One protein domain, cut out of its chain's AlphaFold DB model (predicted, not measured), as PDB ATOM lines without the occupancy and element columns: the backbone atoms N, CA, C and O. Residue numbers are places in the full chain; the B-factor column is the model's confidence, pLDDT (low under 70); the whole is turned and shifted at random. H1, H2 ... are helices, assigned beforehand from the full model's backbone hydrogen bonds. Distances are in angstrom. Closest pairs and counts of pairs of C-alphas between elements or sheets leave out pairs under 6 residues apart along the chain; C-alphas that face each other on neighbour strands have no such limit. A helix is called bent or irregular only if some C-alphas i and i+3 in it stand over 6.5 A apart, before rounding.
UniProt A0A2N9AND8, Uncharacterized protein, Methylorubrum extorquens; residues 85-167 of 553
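This is residues 85 to 167 of the 553 residues of an uncharacterized protein of Methylorubrum extorquens (UniProt A0A2N9AND8). Three helices pack together into a small elongated body, the chain running out along the long, bent H1, back along H2 and out again along H3. A loop of residues 130 to 140 lies at one end of the body, and the tail of residues 154 to 167 is at the other. The printed part has 83 residues with three named helices, H1, H2 and H3 in that order, and no named strand; the class is all helix. It is only just compact, close to loose, with a radius of gyration of the C-alphas of 13.7 A, and spans 41 by 23 by 18 A.

H1, residues 85 to 107, was assigned as one helix by its hydrogen bonds but is bent: C-alphas 92 and 95 are 6.9 A apart. Its arms are H1a, residues 85 to 92, from C-alpha 85 at (59.353, 103.064, 77.250), and H1b, residues 95 to 107, 19.1 A long. H2 is residues 114 to 129, 22.4 A. H3 is residues 141 to 153, 18.0 A, ending at C-alpha 153 at (80.383, 89.696, 77.143).

H1a and H1b stand at a steep tilt of 48 degrees. H1b touches H2, closest at the C-alphas of Leu 100 and Leu 117, 6.6 A; they form a helical hairpin at a shallow tilt of 33 degrees, only just short of steep. H2 and H3 touch, also a hairpin, at a steep tilt of 38 degrees, with the C-alphas of Pro 114 and Ser 153 closest at 5.6 A. In H1a, H1b, H2 and H3 every O i to N i+4 pair is within hydrogen-bond range.

The C-alphas of Leu 137 and Ala 167 are farthest apart, 43.4 A. The printed part has no cut; the link from H2 to H3 is long, 11 residues. Residues 133 to 140 and 159 to 167 have pLDDT under 70.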
ATOM      1  N   SER A  85      59.238 104.225  76.358       72.62
ATOM      2  CA  SER A  85      59.353 103.064  77.250       72.62
ATOM      3  C   SER A  85      60.698 102.333  77.101       72.62
ATOM      4  O   SER A  85      61.427 102.167  78.080       72.62
ATOM      5  N   ASN A  86      61.118 101.995  75.875       73.81
ATOM      6  CA  ASN A  86      62.408 101.333  75.626       73.81
ATOM      7  C   ASN A  86      63.606 102.213  75.993       73.81
ATOM      8  O   ASN A  86      64.626 101.720  76.479       73.81
ATOM      9  N   THR A  87      63.482 103.523  75.796       77.69
ATOM     10  CA  THR A  87      64.510 104.492  76.190       77.69
ATOM     11  C   THR A  87      64.650 104.551  77.713       77.69
ATOM     12  O   THR A  87      65.772 104.549  78.230       77.69
ATOM     13  N   ALA A  88      63.529 104.532  78.440       81.00
ATOM     14  CA  ALA A  88      63.506 104.499  79.899       81.00
ATOM     15  C   ALA A  88      64.065 103.177  80.458       81.00
ATOM     16  O   ALA A  88      64.934 103.199  81.336       81.00
ATOM     17  N   LEU A  89      63.665 102.034  79.888       81.62
ATOM     18  CA  LEU A  89      64.184 100.716  80.261       81.62
ATOM     19  C   LEU A  89      65.693 100.604  79.988       81.62
ATOM     20  O   LEU A  89      66.459 100.147  80.841       81.62
ATOM     21  N   TRP A  90      66.162 101.083  78.832       82.81
ATOM     22  CA  TRP A  90      67.589 101.123  78.509       82.81
ATOM     23  C   TRP A  90      68.376 101.982  79.506       82.81
ATOM     24  O   TRP A  90      69.435 101.565  79.985       82.81
ATOM     25  N   ALA A  91      67.861 103.163  79.858       81.69
ATOM     26  CA  ALA A  91      68.478 104.035  80.854       81.69
ATOM     27  C   ALA A  91      68.552 103.365  82.238       81.69
ATOM     28  O   ALA A  91      69.564 103.495  82.931       81.69
ATOM     29  N   TYR A  92      67.529 102.590  82.607       84.69
ATOM     30  CA  TYR A  92      67.486 101.827  83.851       84.69
ATOM     31  C   TYR A  92      68.502 100.669  83.878       84.69
ATOM     32  O   TYR A  92      69.229 100.499  84.868       84.69
ATOM     33  N   LEU A  93      68.595  99.890  82.795       85.12
ATOM     34  CA  LEU A  93      69.432  98.687  82.722       85.12
ATOM     35  C   LEU A  93      70.910  98.984  82.440       85.12
ATOM     36  O   LEU A  93      71.787  98.281  82.943       85.12
ATOM     37  N   ARG A  94      71.241 100.026  81.666       83.31
ATOM     38  CA  ARG A  94      72.624 100.326  81.237       83.31
ATOM     39  C   ARG A  94      73.655 100.455  82.378       83.31
ATOM     40  O   ARG A  94      74.751  99.899  82.220       83.31
ATOM     41  N   PRO A  95      73.397 101.167  83.496       83.38
ATOM     42  CA  PRO A  95      74.349 101.232  84.606       83.38
ATOM     43  C   PRO A  95      74.409  99.920  85.404       83.38
ATOM     44  O   PRO A  95      75.494  99.526  85.836       83.38
ATOM     45  N   ARG A  96      73.280  99.212  85.547       87.56
ATOM     46  CA  ARG A  96      73.172  97.946  86.294       87.56
ATOM     47  C   ARG A  96      73.841  96.780  85.561       87.56
ATOM     48  O   ARG A  96      74.602  96.036  86.172       87.56
ATOM     49  N   SER A  97      73.694  96.703  84.236       86.88
ATOM     50  CA  SER A  97      74.377  95.709  83.391       86.88
ATOM     51  C   SER A  97      75.897  95.784  83.511       86.88
ATOM     52  O   SER A  97      76.577  94.763  83.498       86.88
ATOM     53  N   ARG A  98      76.456  96.988  83.694       85.81
ATOM     54  CA  ARG A  98      77.894  97.168  83.938       85.81
ATOM     55  C   ARG A  98      78.325  96.575  85.279       85.81
ATOM     56  O   ARG A  98      79.404  95.995  85.360       85.81
ATOM     57  N   GLN A  99      77.522  96.761  86.326       85.38
ATOM     58  CA  GLN A  99      77.818  96.231  87.658       85.38
ATOM     59  C   GLN A  99      77.740  94.703  87.667       85.38
ATOM     60  O   GLN A  99      78.665  94.061  88.161       85.38
ATOM     61  N   LEU A 100      76.704  94.137  87.039       86.38
ATOM     62  CA  LEU A 100      76.556  92.693  86.860       86.38
ATOM     63  C   LEU A 100      77.720  92.101  86.053       86.38
ATOM     64  O   LEU A 100      78.309  91.108  86.470       86.38
ATOM     65  N   ALA A 101      78.131  92.759  84.964       84.31
ATOM     66  CA  ALA A 101      79.256  92.302  84.146       84.31
ATOM     67  C   ALA A 101      80.583  92.324  84.915       84.31
ATOM     68  O   ALA A 101      81.381  91.401  84.794       84.31
ATOM     69  N   LEU A 102      80.814  93.345  85.751       83.75
ATOM     70  CA  LEU A 102      81.984  93.390  86.633       83.75
ATOM     71  C   LEU A 102      81.953  92.297  87.702       83.75
ATOM     72  O   LEU A 102      82.998  91.730  88.007       83.75
ATOM     73  N   ALA A 103      80.790  92.028  88.295       83.38
ATOM     74  CA  ALA A 103      80.641  90.981  89.301       83.38
ATOM     75  C   ALA A 103      80.898  89.594  88.695       83.38
ATOM     76  O   ALA A 103      81.699  88.835  89.234       83.38
ATOM     77  N   SER A 104      80.307  89.318  87.530       84.56
ATOM     78  CA  SER A 104      80.527  88.080  86.781       84.56
ATOM     79  C   SER A 104      81.989  87.927  86.341       84.56
ATOM     80  O   SER A 104      82.602  86.902  86.616       84.56
ATOM     81  N   ALA A 105      82.614  88.970  85.783       83.25
ATOM     82  CA  ALA A 105      84.025  88.912  85.391       83.25
ATOM     83  C   ALA A 105      84.977  88.683  86.574       83.25
ATOM     84  O   ALA A 105      86.019  88.058  86.407       83.25
ATOM     85  N   ARG A 106      84.642  89.186  87.770       80.81
ATOM     86  CA  ARG A 106      85.415  88.917  88.993       80.81
ATOM     87  C   ARG A 106      85.301  87.467  89.442       80.81
ATOM     88  O   ARG A 106      86.293  86.929  89.919       80.81
ATOM     89  N   ALA A 107      84.123  86.865  89.305       80.25
ATOM     90  CA  ALA A 107      83.909  85.457  89.620       80.25
ATOM     91  C   ALA A 107      84.612  84.535  88.604       80.25
ATOM     92  O   ALA A 107      85.195  83.533  88.996       80.25
ATOM     93  N   ASN A 108      84.640  84.933  87.328       77.38
ATOM     94  CA  ASN A 108      85.068  84.089  86.206       77.38
ATOM     95  C   ASN A 108      86.447  84.465  85.626       77.38
ATOM     96  O   ASN A 108      86.722  84.240  84.452       77.38
ATOM     97  N   GLY A 109      87.324  85.091  86.419       70.38
ATOM     98  CA  GLY A 109      88.727  85.298  86.030       70.38
ATOM     99  C   GLY A 109      88.983  86.323  84.914       70.38
ATOM    100  O   GLY A 109      90.066  86.329  84.335       70.38
ATOM    101  N   GLY A 110      88.041  87.224  84.625       74.25
ATOM    102  CA  GLY A 110      88.266  88.370  83.734       74.25
ATOM    103  C   GLY A 110      87.267  88.544  82.598       74.25
ATOM    104  O   GLY A 110      87.221  89.622  82.001       74.25
ATOM    105  N   VAL A 111      86.449  87.529  82.321       79.19
ATOM    106  CA  VAL A 111      85.448  87.558  81.249       79.19
ATOM    107  C   VAL A 111      84.047  87.440  81.855       79.19
ATOM    108  O   VAL A 111      83.797  86.498  82.605       79.19
ATOM    109  N   PRO A 112      83.133  88.391  81.587       84.31
ATOM    110  CA  PRO A 112      81.740  88.260  82.000       84.31
ATOM    111  C   PRO A 112      81.062  87.076  81.301       84.31
ATOM    112  O   PRO A 112      81.157  86.943  80.083       84.31
ATOM    113  N   ASP A 113      80.344  86.260  82.066       85.00
ATOM    114  CA  ASP A 113      79.554  85.144  81.550       85.00
ATOM    115  C   ASP A 113      78.217  85.654  80.978       85.00
ATOM    116  O   ASP A 113      77.426  86.268  81.708       85.00
ATOM    117  N   PRO A 114      77.962  85.436  79.674       81.62
ATOM    118  CA  PRO A 114      76.752  85.903  79.012       81.62
ATOM    119  C   PRO A 114      75.472  85.245  79.545       81.62
ATOM    120  O   PRO A 114      74.449  85.925  79.607       81.62
ATOM    121  N   GLY A 115      75.516  83.976  79.969       82.56
ATOM    122  CA  GLY A 115      74.349  83.257  80.492       82.56
ATOM    123  C   GLY A 115      73.900  83.820  81.837       82.56
ATOM    124  O   GLY A 115      72.736  84.178  82.015       82.56
ATOM    125  N   VAL A 116      74.849  84.025  82.757       84.88
ATOM    126  CA  VAL A 116      74.577  84.660  84.062       84.88
ATOM    127  C   VAL A 116      74.080  86.098  83.886       84.88
ATOM    128  O   VAL A 116      73.171  86.539  84.592       84.88
ATOM    129  N   LEU A 117      74.658  86.842  82.940       85.19
ATOM    130  CA  LEU A 117      74.223  88.203  82.628       85.19
ATOM    131  C   LEU A 117      72.794  88.259  82.084       85.19
ATOM    132  O   LEU A 117      72.054  89.157  82.483       85.19
ATOM    133  N   ALA A 118      72.417  87.333  81.201       84.62
ATOM    134  CA  ALA A 118      71.078  87.274  80.624       84.62
ATOM    135  C   ALA A 118      70.016  87.062  81.710       84.62
ATOM    136  O   ALA A 118      69.094  87.868  81.819       84.62
ATOM    137  N   VAL A 119      70.214  86.067  82.582       88.31
ATOM    138  CA  VAL A 119      69.292  85.763  83.692       88.31
ATOM    139  C   VAL A 119      69.138  86.965  84.628       88.31
ATOM    140  O   VAL A 119      68.027  87.409  84.905       88.31
ATOM    141  N   ARG A 120      70.251  87.567  85.067       90.44
ATOM    142  CA  ARG A 120      70.215  88.707  86.003       90.44
ATOM    143  C   ARG A 120      69.643  89.985  85.395       90.44
ATOM    144  O   ARG A 120      69.089  90.812  86.114       90.44
ATOM    145  N   LEU A 121      69.810  90.196  84.091       87.81
ATOM    146  CA  LEU A 121      69.191  91.331  83.408       87.81
ATOM    147  C   LEU A 121      67.692  91.120  83.219       87.81
ATOM    148  O   LEU A 121      66.955  92.097  83.335       87.81
ATOM    149  N   GLN A 122      67.254  89.881  83.006       88.00
ATOM    150  CA  GLN A 122      65.838  89.542  82.941       88.00
ATOM    151  C   GLN A 122      65.141  89.786  84.288       88.00
ATOM    152  O   GLN A 122      64.145  90.501  84.327       88.00
ATOM    153  N   GLU A 123      65.745  89.364  85.406       89.25
ATOM    154  CA  GLU A 123      65.241  89.674  86.760       89.25
ATOM    155  C   GLU A 123      65.064  91.191  86.991       89.25
ATOM    156  O   GLU A 123      64.116  91.639  87.637       89.25
ATOM    157  N   LEU A 124      65.972  92.015  86.450       88.50
ATOM    158  CA  LEU A 124      65.885  93.475  86.547       88.50
ATOM    159  C   LEU A 124      64.802  94.079  85.648       88.50
ATOM    160  O   LEU A 124      64.256  95.127  85.996       88.50
ATOM    161  N   VAL A 125      64.515  93.460  84.501       87.56
ATOM    162  CA  VAL A 125      63.380  93.836  83.646       87.56
ATOM    163  C   VAL A 125      62.076  93.574  84.393       87.56
ATOM    164  O   VAL A 125      61.223  94.459  84.447       87.56
ATOM    165  N   ASP A 126      61.952  92.413  85.032       86.31
ATOM    166  CA  ASP A 126      60.756  92.038  85.790       86.31
ATOM    167  C   ASP A 126      60.556  92.967  87.001       86.31
ATOM    168  O   ASP A 126      59.466  93.500  87.214       86.31
ATOM    169  N   ALA A 127      61.635  93.281  87.728       85.19
ATOM    170  CA  ALA A 127      61.606  94.239  88.835       85.19
ATOM    171  C   ALA A 127      61.262  95.675  88.393       85.19
ATOM    172  O   ALA A 127      60.628  96.414  89.145       85.19
ATOM    173  N   TYR A 128      61.682  96.089  87.193       83.12
ATOM    174  CA  TYR A 128      61.324  97.392  86.626       83.12
ATOM    175  C   TYR A 128      59.837  97.452  86.260       83.12
ATOM    176  O   TYR A 128      59.168  98.437  86.558       83.12
ATOM    177  N   ARG A 129      59.304  96.376  85.674       81.00
ATOM    178  CA  ARG A 129      57.885  96.259  85.297       81.00
ATOM    179  C   ARG A 129      56.945  96.225  86.499       81.00
ATOM    180  O   ARG A 129      55.821  96.700  86.392       81.00
ATOM    181  N   ALA A 130      57.411  95.720  87.639       80.69
ATOM    182  CA  ALA A 130      56.652  95.726  88.887       80.69
ATOM    183  C   ALA A 130      56.461  97.136  89.495       80.69
ATOM    184  O   ALA A 130      55.714  97.285  90.462       80.69
ATOM    185  N   GLN A 131      57.124  98.178  88.971       80.38
ATOM    186  CA  GLN A 131      57.002  99.545  89.489       80.38
ATOM    187  C   GLN A 131      55.752 100.265  88.944       80.38
ATOM    188  O   GLN A 131      55.471 100.194  87.742       80.38
ATOM    189  N   PRO A 132      55.018 101.023  89.786       71.62
ATOM    190  CA  PRO A 132      53.862 101.804  89.345       71.62
ATOM    191  C   PRO A 132      54.244 102.804  88.244       71.62
ATOM    192  O   PRO A 132      55.207 103.553  88.391       71.62
ATOM    193  N   GLY A 133      53.491 102.828  87.141       69.25
ATOM    194  CA  GLY A 133      53.754 103.719  86.000       69.25
ATOM    195  C   GLY A 133      54.847 103.242  85.031       69.25
ATOM    196  O   GLY A 133      55.078 103.898  84.018       69.25
ATOM    197  N   CYS A 134      55.490 102.099  85.294       66.38
ATOM    198  CA  CYS A 134      56.458 101.455  84.391       66.38
ATOM    199  C   CYS A 134      55.870 100.248  83.635       66.38
ATOM    200  O   CYS A 134      56.577  99.564  82.895       66.38
ATOM    201  N   ALA A 135      54.568 100.005  83.797       59.44
ATOM    202  CA  ALA A 135      53.822  98.979  83.086       59.44
ATOM    203  C   ALA A 135      53.387  99.509  81.708       59.44
ATOM    204  O   ALA A 135      52.274 100.004  81.551       59.44
ATOM    205  N   ALA A 136      54.273  99.454  80.711       52.50
ATOM    206  CA  ALA A 136      53.903  99.748  79.327       52.50
ATOM    207  C   ALA A 136      54.454  98.708  78.338       52.50
ATOM    208  O   ALA A 136      55.635  98.359  78.367       52.50
ATOM    209  N   LEU A 137      53.516  98.264  77.497       56.66
ATOM    210  CA  LEU A 137      53.486  97.234  76.454       56.66
ATOM    211  C   LEU A 137      54.680  97.200  75.457       56.66
ATOM    212  O   LEU A 137      55.126  98.234  74.965       56.66
ATOM    213  N   ASP A 138      55.091  95.963  75.145       55.81
ATOM    214  CA  ASP A 138      55.698  95.412  73.911       55.81
ATOM    215  C   ASP A 138      57.219  95.243  73.619       55.81
ATOM    216  O   ASP A 138      58.061  96.146  73.638       55.81
ATOM    217  N   ASP A 139      57.466  93.977  73.231       58.09
ATOM    218  CA  ASP A 139      58.273  93.329  72.178       58.09
ATOM    219  C   ASP A 139      59.801  93.368  72.121       58.09
ATOM    220  O   ASP A 139      60.375  92.462  71.518       58.09
ATOM    221  N   ASP A 140      60.504  94.339  72.707       65.56
ATOM    222  CA  ASP A 140      61.975  94.413  72.521       65.56
ATOM    223  C   ASP A 140      62.782  94.405  73.825       65.56
ATOM    224  O   ASP A 140      63.983  94.674  73.814       65.56
ATOM    225  N   ALA A 141      62.159  94.062  74.960       72.62
ATOM    226  CA  ALA A 141      62.878  93.878  76.225       72.62
ATOM    227  C   ALA A 141      63.954  92.789  76.092       72.62
ATOM    228  O   ALA A 141      65.110  93.017  76.454       72.62
ATOM    229  N   GLU A 142      63.609  91.663  75.466       72.81
ATOM    230  CA  GLU A 142      64.553  90.590  75.143       72.81
ATOM    231  C   GLU A 142      65.672  91.082  74.217       72.81
ATOM    232  O   GLU A 142      66.847  90.818  74.464       72.81
ATOM    233  N   GLY A 143      65.353  91.895  73.205       71.62
ATOM    234  CA  GLY A 143      66.358  92.487  72.322       71.62
ATOM    235  C   GLY A 143      67.240  93.542  73.007       71.62
ATOM    236  O   GLY A 143      68.407  93.710  72.642       71.62
ATOM    237  N   ILE A 144      66.744  94.263  74.017       76.88
ATOM    238  CA  ILE A 144      67.549  95.148  74.878       76.88
ATOM    239  C   ILE A 144      68.497  94.322  75.754       76.88
ATOM    240  O   ILE A 144      69.688  94.644  75.817       76.88
ATOM    241  N   VAL A 145      67.998  93.255  76.386       80.94
ATOM    242  CA  VAL A 145      68.810  92.334  77.192       80.94
ATOM    243  C   VAL A 145      69.889  91.693  76.323       80.94
ATOM    244  O   VAL A 145      71.066  91.823  76.654       80.94
ATOM    245  N   ALA A 146      69.536  91.126  75.168       74.56
ATOM    246  CA  ALA A 146      70.476  90.504  74.236       74.56
ATOM    247  C   ALA A 146      71.583  91.473  73.785       74.56
ATOM    248  O   ALA A 146      72.765  91.128  73.823       74.56
ATOM    249  N   ARG A 147      71.235  92.723  73.445       76.56
ATOM    250  CA  ARG A 147      72.222  93.762  73.088       76.56
ATOM    251  C   ARG A 147      73.151  94.107  74.247       76.56
ATOM    252  O   ARG A 147      74.351  94.283  74.039       76.56
ATOM    253  N   LEU A 148      72.620  94.224  75.462       80.25
ATOM    254  CA  LEU A 148      73.436  94.492  76.645       80.25
ATOM    255  C   LEU A 148      74.337  93.303  76.979       80.25
ATOM    256  O   LEU A 148      75.500  93.527  77.304       80.25
ATOM    257  N   VAL A 149      73.849  92.071  76.857       81.12
ATOM    258  CA  VAL A 149      74.650  90.857  77.044       81.12
ATOM    259  C   VAL A 149      75.781  90.813  76.019       81.12
ATOM    260  O   VAL A 149      76.933  90.753  76.432       81.12
ATOM    261  N   ALA A 150      75.494  90.965  74.721       74.88
ATOM    262  CA  ALA A 150      76.505  90.971  73.658       74.88
ATOM    263  C   ALA A 150      77.554  92.088  73.840       74.88
ATOM    264  O   ALA A 150      78.765  91.879  73.710       74.88
ATOM    265  N   TYR A 151      77.104  93.287  74.218       78.44
ATOM    266  CA  TYR A 151      78.000  94.411  74.489       78.44
ATOM    267  C   TYR A 151      78.872  94.192  75.735       78.44
ATOM    268  O   TYR A 151      79.984  94.712  75.825       78.44
ATOM    269  N   ARG A 152      78.377  93.461  76.740       83.44
ATOM    270  CA  ARG A 152      79.095  93.237  78.000       83.44
ATOM    271  C   ARG A 152      79.952  91.978  77.987       83.44
ATOM    272  O   ARG A 152      81.006  92.014  78.603       83.44
ATOM    273  N   SER A 153      79.577  90.921  77.279       75.62
ATOM    274  CA  SER A 153      80.383  89.696  77.143       75.62
ATOM    275  C   SER A 153      81.672  89.932  76.342       75.62
ATOM    276  O   SER A 153      82.717  89.340  76.624       75.62
ATOM    277  N   SER A 154      81.639  90.872  75.394       72.81
ATOM    278  CA  SER A 154      82.820  91.354  74.660       72.81
ATOM    279  C   SER A 154      83.678  92.341  75.465       72.81
ATOM    280  O   SER A 154      84.829  92.604  75.115       72.81
ATOM    281  N   TRP A 155      83.168  92.869  76.582       76.19
ATOM    282  CA  TRP A 155      83.908  93.816  77.405       76.19
ATOM    283  C   TRP A 155      84.984  93.109  78.236       76.19
ATOM    284  O   TRP A 155      84.721  92.146  78.956       76.19
ATOM    285  N   ARG A 156      86.217  93.619  78.163       77.38
ATOM    286  CA  ARG A 156      87.350  93.170  78.982       77.38
ATOM    287  C   ARG A 156      87.682  94.242  80.024       77.38
ATOM    288  O   ARG A 156      88.303  95.253  79.686       77.38
ATOM    289  N   PRO A 157      87.228  94.094  81.280       72.44
ATOM    290  CA  PRO A 157      87.608  95.014  82.343       72.44
ATOM    291  C   PRO A 157      89.114  94.920  82.623       72.44
ATOM    292  O   PRO A 157      89.711  93.848  82.593       72.44
ATOM    293  N   SER A 158      89.743  96.059  82.919       71.88
ATOM    294  CA  SER A 158      91.167  96.112  83.253       71.88
ATOM    295  C   SER A 158      91.488  95.303  84.519       71.88
ATOM    296  O   SER A 158      90.658  95.175  85.422       71.88
ATOM    297  N   ALA A 159      92.741  94.858  84.659       60.94
ATOM    298  CA  ALA A 159      93.225  94.142  85.847       60.94
ATOM    299  C   ALA A 159      92.980  94.898  87.174       60.94
ATOM    300  O   ALA A 159      92.871  94.296  88.241       60.94
ATOM    301  N   SER A 160      92.860  96.230  87.131       60.59
ATOM    302  CA  SER A 160      92.506  97.050  88.294       60.59
ATOM    303  C   SER A 160      91.024  96.970  88.678       60.59
ATOM    304  O   SER A 160      90.708  97.098  89.860       60.59
ATOM    305  N   ALA A 161      90.122  96.737  87.721       60.16
ATOM    306  CA  ALA A 161      88.683  96.594  87.947       60.16
ATOM    307  C   ALA A 161      88.293  95.190  88.453       60.16
ATOM    308  O   ALA A 161      87.311  95.054  89.191       60.16
ATOM    309  N   LEU A 162      89.093  94.175  88.107       61.28
ATOM    310  CA  LEU A 162      88.925  92.770  88.503       61.28
ATOM    311  C   LEU A 162      89.351  92.459  89.944       61.28
ATOM    312  O   LEU A 162      89.053  91.385  90.453       61.28
ATOM    313  N   LYS A 163      89.995  93.397  90.645       59.88
ATOM    314  CA  LYS A 163      90.311  93.207  92.067       59.88
ATOM    315  C   LYS A 163      89.016  93.162  92.899       59.88
ATOM    316  O   LYS A 163      88.159  94.036  92.714       59.88
ATOM    317  N   PRO A 164      88.855  92.181  93.808       50.12
ATOM    318  CA  PRO A 164      87.645  92.044  94.607       50.12
ATOM    319  C   PRO A 164      87.452  93.257  95.520       50.12
ATOM    320  O   PRO A 164      88.409  93.810  96.066       50.12
ATOM    321  N   ALA A 165      86.195  93.670  95.706       48.19
ATOM    322  CA  ALA A 165      85.835  94.796  96.568       48.19
ATOM    323  C   ALA A 165      86.194  94.560  98.049       48.19
ATOM    324  O   ALA A 165      86.288  95.519  98.803       48.19
ATOM    325  N   SER A 166      86.465  93.316  98.462       43.56
ATOM    326  CA  SER A 166      86.985  92.971  99.794       43.56
ATOM    327  C   SER A 166      88.450  93.377 100.007       43.56
ATOM    328  O   SER A 166      88.883  93.517 101.145       43.56
ATOM    329  N   ALA A 167      89.190  93.711  98.943       42.97
ATOM    330  CA  ALA A 167      90.425  94.493  99.031       42.97
ATOM    331  C   ALA A 167      90.140  96.011  99.082       42.97
ATOM    332  O   ALA A 167      90.973  96.829  98.675       42.97
TER     333      ALA A 167